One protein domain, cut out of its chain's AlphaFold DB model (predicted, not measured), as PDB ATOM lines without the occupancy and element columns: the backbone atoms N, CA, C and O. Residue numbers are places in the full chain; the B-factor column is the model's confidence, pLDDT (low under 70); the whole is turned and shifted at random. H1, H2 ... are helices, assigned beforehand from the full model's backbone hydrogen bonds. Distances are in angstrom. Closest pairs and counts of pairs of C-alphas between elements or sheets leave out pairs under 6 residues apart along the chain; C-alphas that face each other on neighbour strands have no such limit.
ATOM      1  N   GLN A  69     127.777 172.695  55.361       86.00
ATOM      2  CA  GLN A  69     128.897 171.785  55.108       86.00
ATOM      3  C   GLN A  69     129.471 171.206  56.396       86.00
ATOM      4  O   GLN A  69     129.664 169.997  56.485       86.00
ATOM      5  N   GLN A  70     129.695 172.034  57.417       84.38
ATOM      6  CA  GLN A  70     130.138 171.571  58.732       84.38
ATOM      7  C   GLN A  70     129.118 170.613  59.349       84.38
ATOM      8  O   GLN A  70     129.491 169.549  59.836       84.38
ATOM      9  N   THR A  71     127.827 170.938  59.254       86.62
ATOM     10  CA  THR A  71     126.741 170.080  59.744       86.62
ATOM     11  C   THR A  71     126.705 168.747  58.994       86.62
ATOM     12  O   THR A  71     126.583 167.693  59.616       86.62
ATOM     13  N   ALA A  72     126.845 168.765  57.666       87.94
ATOM     14  CA  ALA A  72     126.908 167.564  56.841       87.94
ATOM     15  C   ALA A  72     128.152 166.725  57.171       87.94
ATOM     16  O   ALA A  72     128.053 165.513  57.343       87.94
ATOM     17  N   HIS A  73     129.304 167.365  57.356       86.56
ATOM     18  CA  HIS A  73     130.546 166.706  57.737       86.56
ATOM     19  C   HIS A  73     130.438 166.043  59.120       86.56
ATOM     20  O   HIS A  73     130.765 164.865  59.275       86.56
ATOM     21  N   GLU A  74     129.910 166.749  60.122       88.69
ATOM     22  CA  GLU A  74     129.630 166.179  61.445       88.69
ATOM     23  C   GLU A  74     128.640 165.014  61.375       88.69
ATOM     24  O   GLU A  74     128.796 164.026  62.097       88.69
ATOM     25  N   PHE A  75     127.637 165.115  60.502       90.44
ATOM     26  CA  PHE A  75     126.677 164.049  60.262       90.44
ATOM     27  C   PHE A  75     127.385 162.800  59.737       90.44
ATOM     28  O   PHE A  75     127.265 161.743  60.352       90.44
ATOM     29  N   VAL A  76     128.184 162.927  58.671       90.56
ATOM     30  CA  VAL A  76     128.948 161.821  58.068       90.56
ATOM     31  C   VAL A  76     129.882 161.167  59.094       90.56
ATOM     32  O   VAL A  76     129.917 159.944  59.200       90.56
ATOM     33  N   LEU A  77     130.577 161.948  59.930       87.25
ATOM     34  CA  LEU A  77     131.469 161.426  60.982       87.25
ATOM     35  C   LEU A  77     130.762 160.645  62.101       87.25
ATOM     36  O   LEU A  77     131.433 159.977  62.908       87.25
ATOM     37  N   ARG A  78     129.440 160.790  62.196       91.12
ATOM     38  CA  ARG A  78     128.559 160.116  63.154       91.12
ATOM     39  C   ARG A  78     127.695 159.045  62.499       91.12
ATOM     40  O   ARG A  78     126.980 158.363  63.228       91.12
ATOM     41  N   MET A  79     127.716 158.905  61.175       93.31
ATOM     42  CA  MET A  79     126.961 157.858  60.498       93.31
ATOM     43  C   MET A  79     127.513 156.495  60.905       93.31
ATOM     44  O   MET A  79     128.699 156.207  60.761       93.31
ATOM     45  N   GLU A  80     126.623 155.661  61.422       92.19
ATOM     46  CA  GLU A  80     126.890 154.284  61.795       92.19
ATOM     47  C   GLU A  80     125.908 153.393  61.036       92.19
ATOM     48  O   GLU A  80     124.705 153.673  60.981       92.19
ATOM     49  N   GLN A  81     126.416 152.306  60.458       91.44
ATOM     50  CA  GLN A  81     125.569 151.320  59.800       91.44
ATOM     51  C   GLN A  81     124.560 150.751  60.807       91.44
ATOM     52  O   GLN A  81     124.909 150.346  61.922       91.44
ATOM     53  N   GLY A  82     123.284 150.726  60.425       91.50
ATOM     54  CA  GLY A  82     122.242 150.099  61.227       91.50
ATOM     55  C   GLY A  82     122.520 148.606  61.435       91.50
ATOM     56  O   GLY A  82     123.011 147.924  60.546       91.50
ATOM     57  N   ARG A  83     122.150 148.065  62.605       87.88
ATOM     58  CA  ARG A  83     122.457 146.672  63.003       87.88
ATOM     59  C   ARG A  83     121.996 145.604  61.997       87.88
ATOM     60  O   ARG A  83     122.564 144.524  61.988       87.88
ATOM     61  N   ASN A  84     120.972 145.899  61.192       88.50
ATOM     62  CA  ASN A  84     120.454 144.999  60.158       88.50
ATOM     63  C   ASN A  84     120.294 145.686  58.788       88.50
ATOM     64  O   ASN A  84     119.503 145.225  57.958       88.50
ATOM     65  N   GLN A  85     120.976 146.815  58.594       90.00
ATOM     66  CA  GLN A  85     120.983 147.570  57.348       90.00
ATOM     67  C   GLN A  85     121.984 146.937  56.382       90.00
ATOM     68  O   GLN A  85     123.093 146.606  56.804       90.00
ATOM     69  N   TYR A  86     121.629 146.804  55.103       88.19
ATOM     70  CA  TYR A  86     122.601 146.392  54.091       88.19
ATOM     71  C   TYR A  86     123.673 147.463  53.943       88.19
ATOM     72  O   TYR A  86     123.378 148.660  53.922       88.19
ATOM     73  N   PHE A  87     124.925 147.049  53.820       87.56
ATOM     74  CA  PHE A  87     125.999 147.990  53.572       87.56
ATOM     75  C   PHE A  87     125.756 148.741  52.267       87.56
ATOM     76  O   PHE A  87     126.013 149.936  52.231       87.56
ATOM     77  N   ALA A  88     125.197 148.113  51.228       86.25
ATOM     78  CA  ALA A  88     124.853 148.818  49.990       86.25
ATOM     79  C   ALA A  88     123.897 150.012  50.222       86.25
ATOM     80  O   ALA A  88     124.079 151.083  49.643       86.25
ATOM     81  N   GLU A  89     122.904 149.853  51.102       89.69
ATOM     82  CA  GLU A  89     121.965 150.922  51.467       89.69
ATOM     83  C   GLU A  89     122.637 151.988  52.337       89.69
ATOM     84  O   GLU A  89     122.501 153.179  52.064       89.69
ATOM     85  N   PHE A  90     123.413 151.568  53.341       92.06
ATOM     86  CA  PHE A  90     124.218 152.476  54.163       92.06
ATOM     87  C   PHE A  90     125.178 153.306  53.308       92.06
ATOM     88  O   PHE A  90     125.300 154.514  53.491       92.06
ATOM     89  N   PHE A  91     125.851 152.662  52.361       88.94
ATOM     90  CA  PHE A  91     126.841 153.281  51.501       88.94
ATOM     91  C   PHE A  91     126.198 154.286  50.550       88.94
ATOM     92  O   PHE A  91     126.739 155.368  50.368       88.94
ATOM     93  N   LYS A  92     125.002 153.994  50.028       89.44
ATOM     94  CA  LYS A  92     124.214 154.958  49.252       89.44
ATOM     95  C   LYS A  92     123.852 156.197  50.078       89.44
ATOM     96  O   LYS A  92     124.015 157.319  49.598       89.44
ATOM     97  N   ASP A  93     123.382 156.007  51.312       91.19
ATOM     98  CA  ASP A  93     123.104 157.121  52.228       91.19
ATOM     99  C   ASP A  93     124.380 157.924  52.507       91.19
ATOM    100  O   ASP A  93     124.366 159.154  52.536       91.19
ATOM    101  N   PHE A  94     125.495 157.228  52.706       90.50
ATOM    102  CA  PHE A  94     126.796 157.810  52.999       90.50
ATOM    103  C   PHE A  94     127.349 158.624  51.821       90.50
ATOM    104  O   PHE A  94     127.716 159.781  52.016       90.50
ATOM    105  N   GLU A  95     127.334 158.079  50.601       88.38
ATOM    106  CA  GLU A  95     127.701 158.776  49.358       88.38
ATOM    107  C   GLU A  95     126.849 160.040  49.173       88.38
ATOM    108  O   GLU A  95     127.379 161.121  48.919       88.38
ATOM    109  N   HIS A  96     125.531 159.937  49.381       89.25
ATOM    110  CA  HIS A  96     124.624 161.080  49.287       89.25
ATOM    111  C   HIS A  96     124.974 162.191  50.293       89.25
ATOM    112  O   HIS A  96     124.950 163.381  49.961       89.25
ATOM    113  N   ARG A  97     125.328 161.820  51.528       88.75
ATOM    114  CA  ARG A  97     125.727 162.778  52.569       88.75
ATOM    115  C   ARG A  97     127.100 163.385  52.300       88.75
ATOM    116  O   ARG A  97     127.243 164.591  52.470       88.75
ATOM    117  N   ILE A  98     128.068 162.605  51.820       86.69
ATOM    118  CA  ILE A  98     129.384 163.117  51.405       86.69
ATOM    119  C   ILE A  98     129.255 164.109  50.251       86.69
ATOM    120  O   ILE A  98     129.880 165.166  50.300       86.69
ATOM    121  N   ALA A  99     128.404 163.831  49.260       85.38
ATOM    122  CA  ALA A  99     128.164 164.756  48.153       85.38
ATOM    123  C   ALA A  99     127.659 166.129  48.641       85.38
ATOM    124  O   ALA A  99     127.923 167.153  48.014       85.38
ATOM    125  N   SER A 100     126.985 166.166  49.796       84.25
ATOM    126  CA  SER A 100     126.508 167.402  50.427       84.25
ATOM    127  C   SER A 100     127.601 168.168  51.193       84.25
ATOM    128  O   SER A 100     127.418 169.348  51.482       84.25
ATOM    129  N   CYS A 101     128.745 167.547  51.503       84.00
ATOM    130  CA  CYS A 101     129.875 168.189  52.193       84.00
ATOM    131  C   CYS A 101     130.714 169.099  51.277       84.00
ATOM    132  O   CYS A 101     131.621 169.775  51.752       84.00
ATOM    133  N   GLY A 102     130.419 169.136  49.975       71.06
ATOM    134  CA  GLY A 102     130.893 170.175  49.060       71.06
ATOM    135  C   GLY A 102     132.288 170.005  48.459       71.06
ATOM    136  O   GLY A 102     132.580 170.719  47.505       71.06
ATOM    137  N   LYS A 103     133.134 169.073  48.928       66.94
ATOM    138  CA  LYS A 103     134.454 168.776  48.326       66.94
ATOM    139  C   LYS A 103     134.843 167.304  48.521       66.94
ATOM    140  O   LYS A 103     134.823 166.814  49.649       66.94
ATOM    141  N   GLU A 104     135.245 166.625  47.442       59.75
ATOM    142  CA  GLU A 104     135.784 165.247  47.464       59.75
ATOM    143  C   GLU A 104     137.044 165.116  48.341       59.75
ATOM    144  O   GLU A 104     137.273 164.077  48.955       59.75
ATOM    145  N   GLU A 105     137.835 166.186  48.462       61.19
ATOM    146  CA  GLU A 105     139.136 166.160  49.147       61.19
ATOM    147  C   GLU A 105     139.045 166.002  50.675       61.19
ATOM    148  O   GLU A 105     140.009 165.578  51.316       61.19
ATOM    149  N   LEU A 106     137.897 166.314  51.285       60.31
ATOM    150  CA  LEU A 106     137.768 166.337  52.746       60.31
ATOM    151  C   LEU A 106     137.614 164.946  53.366       60.31
ATOM    152  O   LEU A 106     137.898 164.774  54.553       60.31
ATOM    153  N   PHE A 107     137.202 163.942  52.592       61.94
ATOM    154  CA  PHE A 107     136.974 162.601  53.117       61.94
ATOM    155  C   PHE A 107     138.086 161.639  52.706       61.94
ATOM    156  O   PHE A 107     137.867 160.672  51.984       61.94
ATOM    157  N   THR A 108     139.301 161.876  53.202       59.19
ATOM    158  CA  THR A 108     140.321 160.821  53.204       59.19
ATOM    159  C   THR A 108     140.038 159.916  54.406       59.19
ATOM    160  O   THR A 108     140.164 160.386  55.544       59.19
ATOM    161  N   PRO A 109     139.649 158.635  54.222       57.56
ATOM    162  CA  PRO A 109     139.458 157.724  55.339       57.56
ATOM    163  C   PRO A 109     140.746 157.691  56.159       57.56
ATOM    164  O   PRO A 109     141.817 157.356  55.652       57.56
ATOM    165  N   SER A 110     140.655 158.103  57.422       49.03
ATOM    166  CA  SER A 110     141.768 158.040  58.365       49.03
ATOM    167  C   SER A 110     142.388 156.640  58.306       49.03
ATOM    168  O   SER A 110     141.710 155.653  58.589       49.03
ATOM    169  N   ALA A 111     143.680 156.557  57.966       50.28
ATOM    170  CA  ALA A 111     144.441 155.322  57.730       50.28
ATOM    171  C   ALA A 111     144.510 154.345  58.930       50.28
ATOM    172  O   ALA A 111     145.236 153.355  58.902       50.28
ATOM    173  N   LYS A 112     143.780 154.620  60.015       51.25
ATOM    174  CA  LYS A 112     143.701 153.794  61.224       51.25
ATOM    175  C   LYS A 112     142.572 152.763  61.203       51.25
ATOM    176  O   LYS A 112     142.392 152.070  62.204       51.25
ATOM    177  N   THR A 113     141.830 152.610  60.111       48.84
ATOM    178  CA  THR A 113     140.915 151.474  59.957       48.84
ATOM    179  C   THR A 113     141.724 150.204  59.710       48.84
ATOM    180  O   THR A 113     142.037 149.859  58.575       48.84
ATOM    181  N   ARG A 114     142.084 149.501  60.791       46.69
ATOM    182  CA  ARG A 114     142.459 148.086  60.706       46.69
ATOM    183  C   ARG A 114     141.248 147.351  60.141       46.69
ATOM    184  O   ARG A 114     140.232 147.251  60.826       46.69
ATOM    185  N   ALA A 115     141.330 146.923  58.886       49.97
ATOM    186  CA  ALA A 115     140.290 146.105  58.293       49.97
ATOM    187  C   ALA A 115     140.161 144.820  59.128       49.97
ATOM    188  O   ALA A 115     141.151 144.156  59.417       49.97
ATOM    189  N   LEU A 116     138.940 144.506  59.564       49.75
ATOM    190  CA  LEU A 116     138.616 143.243  60.242       49.75
ATOM    191  C   LEU A 116     138.703 142.037  59.292       49.75
ATOM    192  O   LEU A 116     138.591 140.898  59.729       49.75
ATOM    193  N   ILE A 117     138.892 142.302  58.000       56.44
ATOM    194  CA  ILE A 117     138.969 141.330  56.923       56.44
ATOM    195  C   ILE A 117     140.265 141.633  56.185       56.44
ATOM    196  O   ILE A 117     140.536 142.794  55.879       56.44
ATOM    197  N   ASP A 118     141.052 140.598  55.911       63.47
ATOM    198  CA  ASP A 118     142.362 140.658  55.249       63.47
ATOM    199  C   ASP A 118     142.247 140.999  53.744       63.47
ATOM    200  O   ASP A 118     142.917 140.432  52.881       63.47
ATOM    201  N   VAL A 119     141.357 141.930  53.393       66.25
ATOM    202  CA  VAL A 119     141.216 142.429  52.030       66.25
ATOM    203  C   VAL A 119     142.298 143.468  51.796       66.25
ATOM    204  O   VAL A 119     142.348 144.515  52.448       66.25
ATOM    205  N   LYS A 120     143.148 143.204  50.806       72.38
ATOM    206  CA  LYS A 120     144.053 144.211  50.257       72.38
ATOM    207  C   LYS A 120     143.227 145.263  49.518       72.38
ATOM    208  O   LYS A 120     142.957 145.119  48.331       72.38
ATOM    209  N   LEU A 121     142.816 146.312  50.226       71.06
ATOM    210  CA  LEU A 121     142.187 147.468  49.591       71.06
ATOM    211  C   LEU A 121     143.219 148.195  48.706       71.06
ATOM    212  O   LEU A 121     144.370 148.357  49.132       71.06
ATOM    213  N   PRO A 122     142.836 148.641  47.493       74.75
ATOM    214  CA  PRO A 122     143.694 149.454  46.639       74.75
ATOM    215  C   PRO A 122     144.192 150.705  47.368       74.75
ATOM    216  O   PRO A 122     143.540 151.224  48.279       74.75
ATOM    217  N   ALA A 123     145.347 151.225  46.949       73.44
ATOM    218  CA  ALA A 123     145.828 152.500  47.461       73.44
ATOM    219  C   ALA A 123     144.791 153.604  47.185       73.44
ATOM    220  O   ALA A 123     144.295 153.728  46.068       73.44
ATOM    221  N   VAL A 124     144.533 154.457  48.183       68.56
ATOM    222  CA  VAL A 124     143.494 155.516  48.193       68.56
ATOM    223  C   VAL A 124     143.618 156.533  47.037       68.56
ATOM    224  O   VAL A 124     142.737 157.355  46.828       68.56
ATOM    225  N   ARG A 125     144.690 156.476  46.237       70.56
ATOM    226  CA  ARG A 125     144.969 157.422  45.143       70.56
ATOM    227  C   ARG A 125     143.975 157.362  43.979       70.56
ATOM    228  O   ARG A 125     143.991 158.269  43.156       70.56
ATOM    229  N   LYS A 126     143.140 156.325  43.891       81.50
ATOM    230  CA  LYS A 126     142.076 156.215  42.887       81.50
ATOM    231  C   LYS A 126     140.767 155.845  43.573       81.50
ATOM    232  O   LYS A 126     140.516 154.675  43.856       81.50
ATOM    233  N   TYR A 127     139.958 156.861  43.865       78.38
ATOM    234  CA  TYR A 127     138.704 156.716  44.605       78.38
ATOM    235  C   TYR A 127     137.756 155.704  43.950       78.38
ATOM    236  O   TYR A 127     137.250 154.824  44.635       78.38
ATOM    237  N   GLU A 128     137.591 155.754  42.628       83.19
ATOM    238  CA  GLU A 128     136.711 154.839  41.889       83.19
ATOM    239  C   GLU A 128     137.129 153.367  42.038       83.19
ATOM    240  O   GLU A 128     136.296 152.515  42.343       83.19
ATOM    241  N   GLU A 129     138.426 153.066  41.898       85.69
ATOM    242  CA  GLU A 129     138.958 151.709  42.096       85.69
ATOM    243  C   GLU A 129     138.761 151.239  43.545       85.69
ATOM    244  O   GLU A 129     138.414 150.083  43.790       85.69
ATOM    245  N   TRP A 130     138.933 152.145  44.512       83.44
ATOM    246  CA  TRP A 130     138.680 151.859  45.921       83.44
ATOM    247  C   TRP A 130     137.195 151.572  46.191       83.44
ATOM    248  O   TRP A 130     136.882 150.580  46.846       83.44
ATOM    249  N   VAL A 131     136.278 152.382  45.651       82.94
ATOM    250  CA  VAL A 131     134.825 152.184  45.791       82.94
ATOM    251  C   VAL A 131     134.396 150.853  45.177       82.94
ATOM    252  O   VAL A 131     133.624 150.123  45.796       82.94
ATOM    253  N   MET A 132     134.913 150.507  43.997       86.75
ATOM    254  CA  MET A 132     134.631 149.226  43.344       86.75
ATOM    255  C   MET A 132     135.095 148.040  44.195       86.75
ATOM    256  O   MET A 132     134.304 147.133  44.450       86.75
ATOM    257  N   ALA A 133     136.323 148.083  44.720       86.88
ATOM    258  CA  ALA A 133     136.840 147.033  45.596       86.88
ATOM    259  C   ALA A 133     136.017 146.894  46.890       86.88
ATOM    260  O   ALA A 133     135.718 145.784  47.325       86.88
ATOM    261  N   VAL A 134     135.598 148.010  47.499       84.69
ATOM    262  CA  VAL A 134     134.717 147.986  48.678       84.69
ATOM    263  C   VAL A 134     133.365 147.357  48.338       84.69
ATOM    264  O   VAL A 134     132.870 146.543  49.116       84.69
ATOM    265  N   ARG A 135     132.779 147.679  47.177       87.12
ATOM    266  CA  ARG A 135     131.504 147.095  46.725       87.12
ATOM    267  C   ARG A 135     131.601 145.579  46.538       87.12
ATOM    268  O   ARG A 135     130.683 144.879  46.951       87.12
ATOM    269  N   GLU A 136     132.696 145.063  45.985       87.75
ATOM    270  CA  GLU A 136     132.901 143.614  45.824       87.75
ATOM    271  C   GLU A 136     132.954 142.881  47.169       87.75
ATOM    272  O   GLU A 136     132.204 141.927  47.382       87.75
ATOM    273  N   VAL A 137     133.763 143.374  48.112       86.75
ATOM    274  CA  VAL A 137     133.869 142.806  49.472       86.75
ATOM    275  C   VAL A 137     132.518 142.795  50.172       86.75
ATOM    276  O   VAL A 137     132.176 141.860  50.892       86.75
ATOM    277  N   VAL A 138     131.740 143.852  49.977       86.31
ATOM    278  CA  VAL A 138     130.417 143.988  50.576       86.31
ATOM    279  C   VAL A 138     129.451 142.957  50.024       86.31
ATOM    280  O   VAL A 138     128.760 142.319  50.811       86.31
ATOM    281  N   VAL A 139     129.409 142.773  48.704       87.56
ATOM    282  CA  VAL A 139     128.549 141.761  48.076       87.56
ATOM    283  C   VAL A 139     128.891 140.371  48.613       87.56
ATOM    284  O   VAL A 139     127.990 139.595  48.937       87.56
ATOM    285  N   GLU A 140     130.180 140.072  48.773       88.00
ATOM    286  CA  GLU A 140     130.630 138.818  49.374       88.00
ATOM    287  C   GLU A 140     130.164 138.691  50.835       88.00
ATOM    288  O   GLU A 140     129.566 137.679  51.199       88.00
ATOM    289  N   LEU A 141     130.339 139.727  51.662       85.75
ATOM    290  CA  LEU A 141     129.897 139.738  53.063       85.75
ATOM    291  C   LEU A 141     128.380 139.602  53.227       85.75
ATOM    292  O   LEU A 141     127.909 138.891  54.116       85.75
ATOM    293  N   GLU A 142     127.610 140.270  52.377       86.44
ATOM    294  CA  GLU A 142     126.149 140.241  52.411       86.44
ATOM    295  C   GLU A 142     125.580 138.896  51.949       86.44
ATOM    296  O   GLU A 142     124.448 138.557  52.301       86.44
ATOM    297  N   SER A 143     126.363 138.094  51.217       86.88
ATOM    298  CA  SER A 143     125.971 136.739  50.815       86.88
ATOM    299  C   SER A 143     125.913 135.751  51.991       86.88
ATOM    300  O   SER A 143     125.211 134.737  51.919       86.88
ATOM    301  N   PHE A 144     126.598 136.038  53.107       87.25
ATOM    302  CA  PHE A 144     126.591 135.164  54.277       87.25
ATOM    303  C   PHE A 144     125.259 135.254  55.029       87.25
ATOM    304  O   PHE A 144     124.857 136.309  55.515       87.25
ATOM    305  N   ALA A 145     124.615 134.106  55.256       84.88
ATOM    306  CA  ALA A 145     123.349 134.028  55.998       84.88
ATOM    307  C   ALA A 145     123.431 134.567  57.444       84.88
ATOM    308  O   ALA A 145     122.411 134.924  58.032       84.88
ATOM    309  N   VAL A 146     124.638 134.624  58.021       85.94
ATOM    310  CA  VAL A 146     124.900 135.168  59.365       85.94
ATOM    311  C   VAL A 146     124.872 136.700  59.376       85.94
ATOM    312  O   VAL A 146     124.598 137.293  60.416       85.94
ATOM    313  N   TYR A 147     125.120 137.344  58.232       81.75
ATOM    314  CA  TYR A 147     125.216 138.799  58.133       81.75
ATOM    315  C   TYR A 147     123.888 139.489  58.465       81.75
ATOM    316  O   TYR A 147     123.869 140.496  59.172       81.75
ATOM    317  N   ARG A 148     122.761 138.922  58.010       81.75
ATOM    318  CA  ARG A 148     121.427 139.472  58.266       81.75
ATOM    319  C   ARG A 148     120.420 138.377  58.630       81.75
ATOM    320  O   ARG A 148     120.087 137.548  57.781       81.75
ATOM    321  N   PRO A 149     119.852 138.401  59.849       80.19
ATOM    322  CA  PRO A 149     118.760 137.507  60.210       80.19
ATOM    323  C   PRO A 149     117.552 137.729  59.291       80.19
ATOM    324  O   PRO A 149     117.139 138.868  59.048       80.19
ATOM    325  N   LYS A 150     116.952 136.640  58.796       81.31
ATOM    326  CA  LYS A 150     115.699 136.706  58.027       81.31
ATOM    327  C   LYS A 150     114.622 137.413  58.863       81.31
ATOM    328  O   LYS A 150     114.383 137.033  60.003       81.31
ATOM    329  N   GLY A 151     113.978 138.432  58.288       79.12
ATOM    330  CA  GLY A 151     112.893 139.181  58.938       79.12
ATOM    331  C   GLY A 151     113.309 140.435  59.719       79.12
ATOM    332  O   GLY A 151     112.478 141.022  60.404       79.12
ATOM    333  N   ALA A 152     114.565 140.882  59.629       81.19
ATOM    334  CA  ALA A 152     114.985 142.111  60.297       81.19
ATOM    335  C   ALA A 152     114.342 143.376  59.684       81.19
ATOM    336  O   ALA A 152     114.538 143.678  58.508       81.19
ATOM    337  N   THR A 153     113.621 144.150  60.500       77.50
ATOM    338  CA  THR A 153     112.840 145.328  60.071       77.50
ATOM    339  C   THR A 153     113.564 146.671  60.229       77.50
ATOM    340  O   THR A 153     113.153 147.662  59.632       77.50
ATOM    341  N   GLN A 154     114.652 146.739  61.007       71.19
ATOM    342  CA  GLN A 154     115.431 147.974  61.180       71.19
ATOM    343  C   GLN A 154     116.517 148.102  60.111       71.19
ATOM    344  O   GLN A 154     117.588 147.510  60.244       71.19
ATOM    345  N   ILE A 155     116.234 148.907  59.090       80.19
ATOM    346  CA  ILE A 155     117.085 149.084  57.903       80.19
ATOM    347  C   ILE A 155     117.737 150.486  57.870       80.19
ATOM    348  O   ILE A 155     118.586 150.772  57.041       80.19
ATOM    349  N   GLY A 156     117.389 151.381  58.799       89.56
ATOM    350  CA  GLY A 156     117.876 152.763  58.767       89.56
ATOM    351  C   GLY A 156     119.321 152.942  59.244       89.56
ATOM    352  O   GLY A 156     119.720 152.364  60.264       89.56
ATOM    353  N   THR A 157     120.049 153.829  58.559       91.25
ATOM    354  CA  THR A 157     121.323 154.386  59.030       91.25
ATOM    355  C   THR A 157     121.130 155.049  60.390       91.25
ATOM    356  O   THR A 157     120.192 155.827  60.591       91.25
ATOM    357  N   LYS A 158     122.014 154.749  61.343       93.12
ATOM    358  CA  LYS A 158     121.973 155.335  62.684       93.12
ATOM    359  C   LYS A 158     122.943 156.502  62.774       93.12
ATOM    360  O   LYS A 158     123.989 156.522  62.133       93.12
ATOM    361  N   LEU A 159     122.593 157.475  63.607       91.25
ATOM    362  CA  LEU A 159     123.516 158.523  64.015       91.25
ATOM    363  C   LEU A 159     124.055 158.180  65.393       91.25
ATOM    364  O   LEU A 159     123.315 158.195  66.380       91.25
ATOM    365  N   GLY A 160     125.352 157.903  65.450       89.12
ATOM    366  CA  GLY A 160     126.081 157.738  66.693       89.12
ATOM    367  C   GLY A 160     125.985 158.988  67.575       89.12
ATOM    368  O   GLY A 160     125.619 160.084  67.112       89.12
TER     369      GLY A 160
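What this domain is: This is residues 69 to 160 of the 277 residues of the protein "CCHC-type domain-containing protein" of Erysiphe pulchra (UniProt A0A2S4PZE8). Three helices run up and down in a zigzag, H2 between H1 and H3, with H3 meeting only the first residues of H2. A wide loop, residues 101 to 126, joins H2 to H3, and the tail after H3 folds back to pair beside the H1 to H2 link. The 92 printed residues are all helix in class, with under half, 40, in H1, H2 and H3 and no named strand; the whole is compact, radius of gyration of the C-alphas 14.1 A, spans 38 by 30 by 20 A.

Where its parts are: H1, residues 69 to 78, begins at C-alpha 69 (128.897, 171.785, 55.108) and is 14.2 A long. H2, residues 87 to 100, is 19.7 A long. H3, residues 127 to 142, is 22.1 A long and ends at C-alpha 142 (126.149, 140.241, 52.411).

How they stand to each other: H1 and H2, a helical hairpin, touch through residues 94 to 100 of H2, closest at the C-alphas of Ala 72 and Ser 100, 6.4 A; the tilt is shallow, 21 degrees, opposite ways. H2 and H3, also a helical hairpin, touch through residues 87 to 88 and 135 to 142, closest at the C-alphas of Phe 87 and Val 138, 6.7 A; the tilt is shallow, 28 degrees, opposite ways. H1 and H3 are apart. Residues 79 to 80 pair antiparallel with 158 to 159. In H1, H2 and H3 every O i to N i+4 pair is within hydrogen-bond range.

The domain as a whole: The farthest C-alphas, of Arg 125 and Gly 151, are 39.4 A apart. The printed part has no cut; the link H2 to H3 is long. Residues 103 to 119 and 124 have pLDDT under 70.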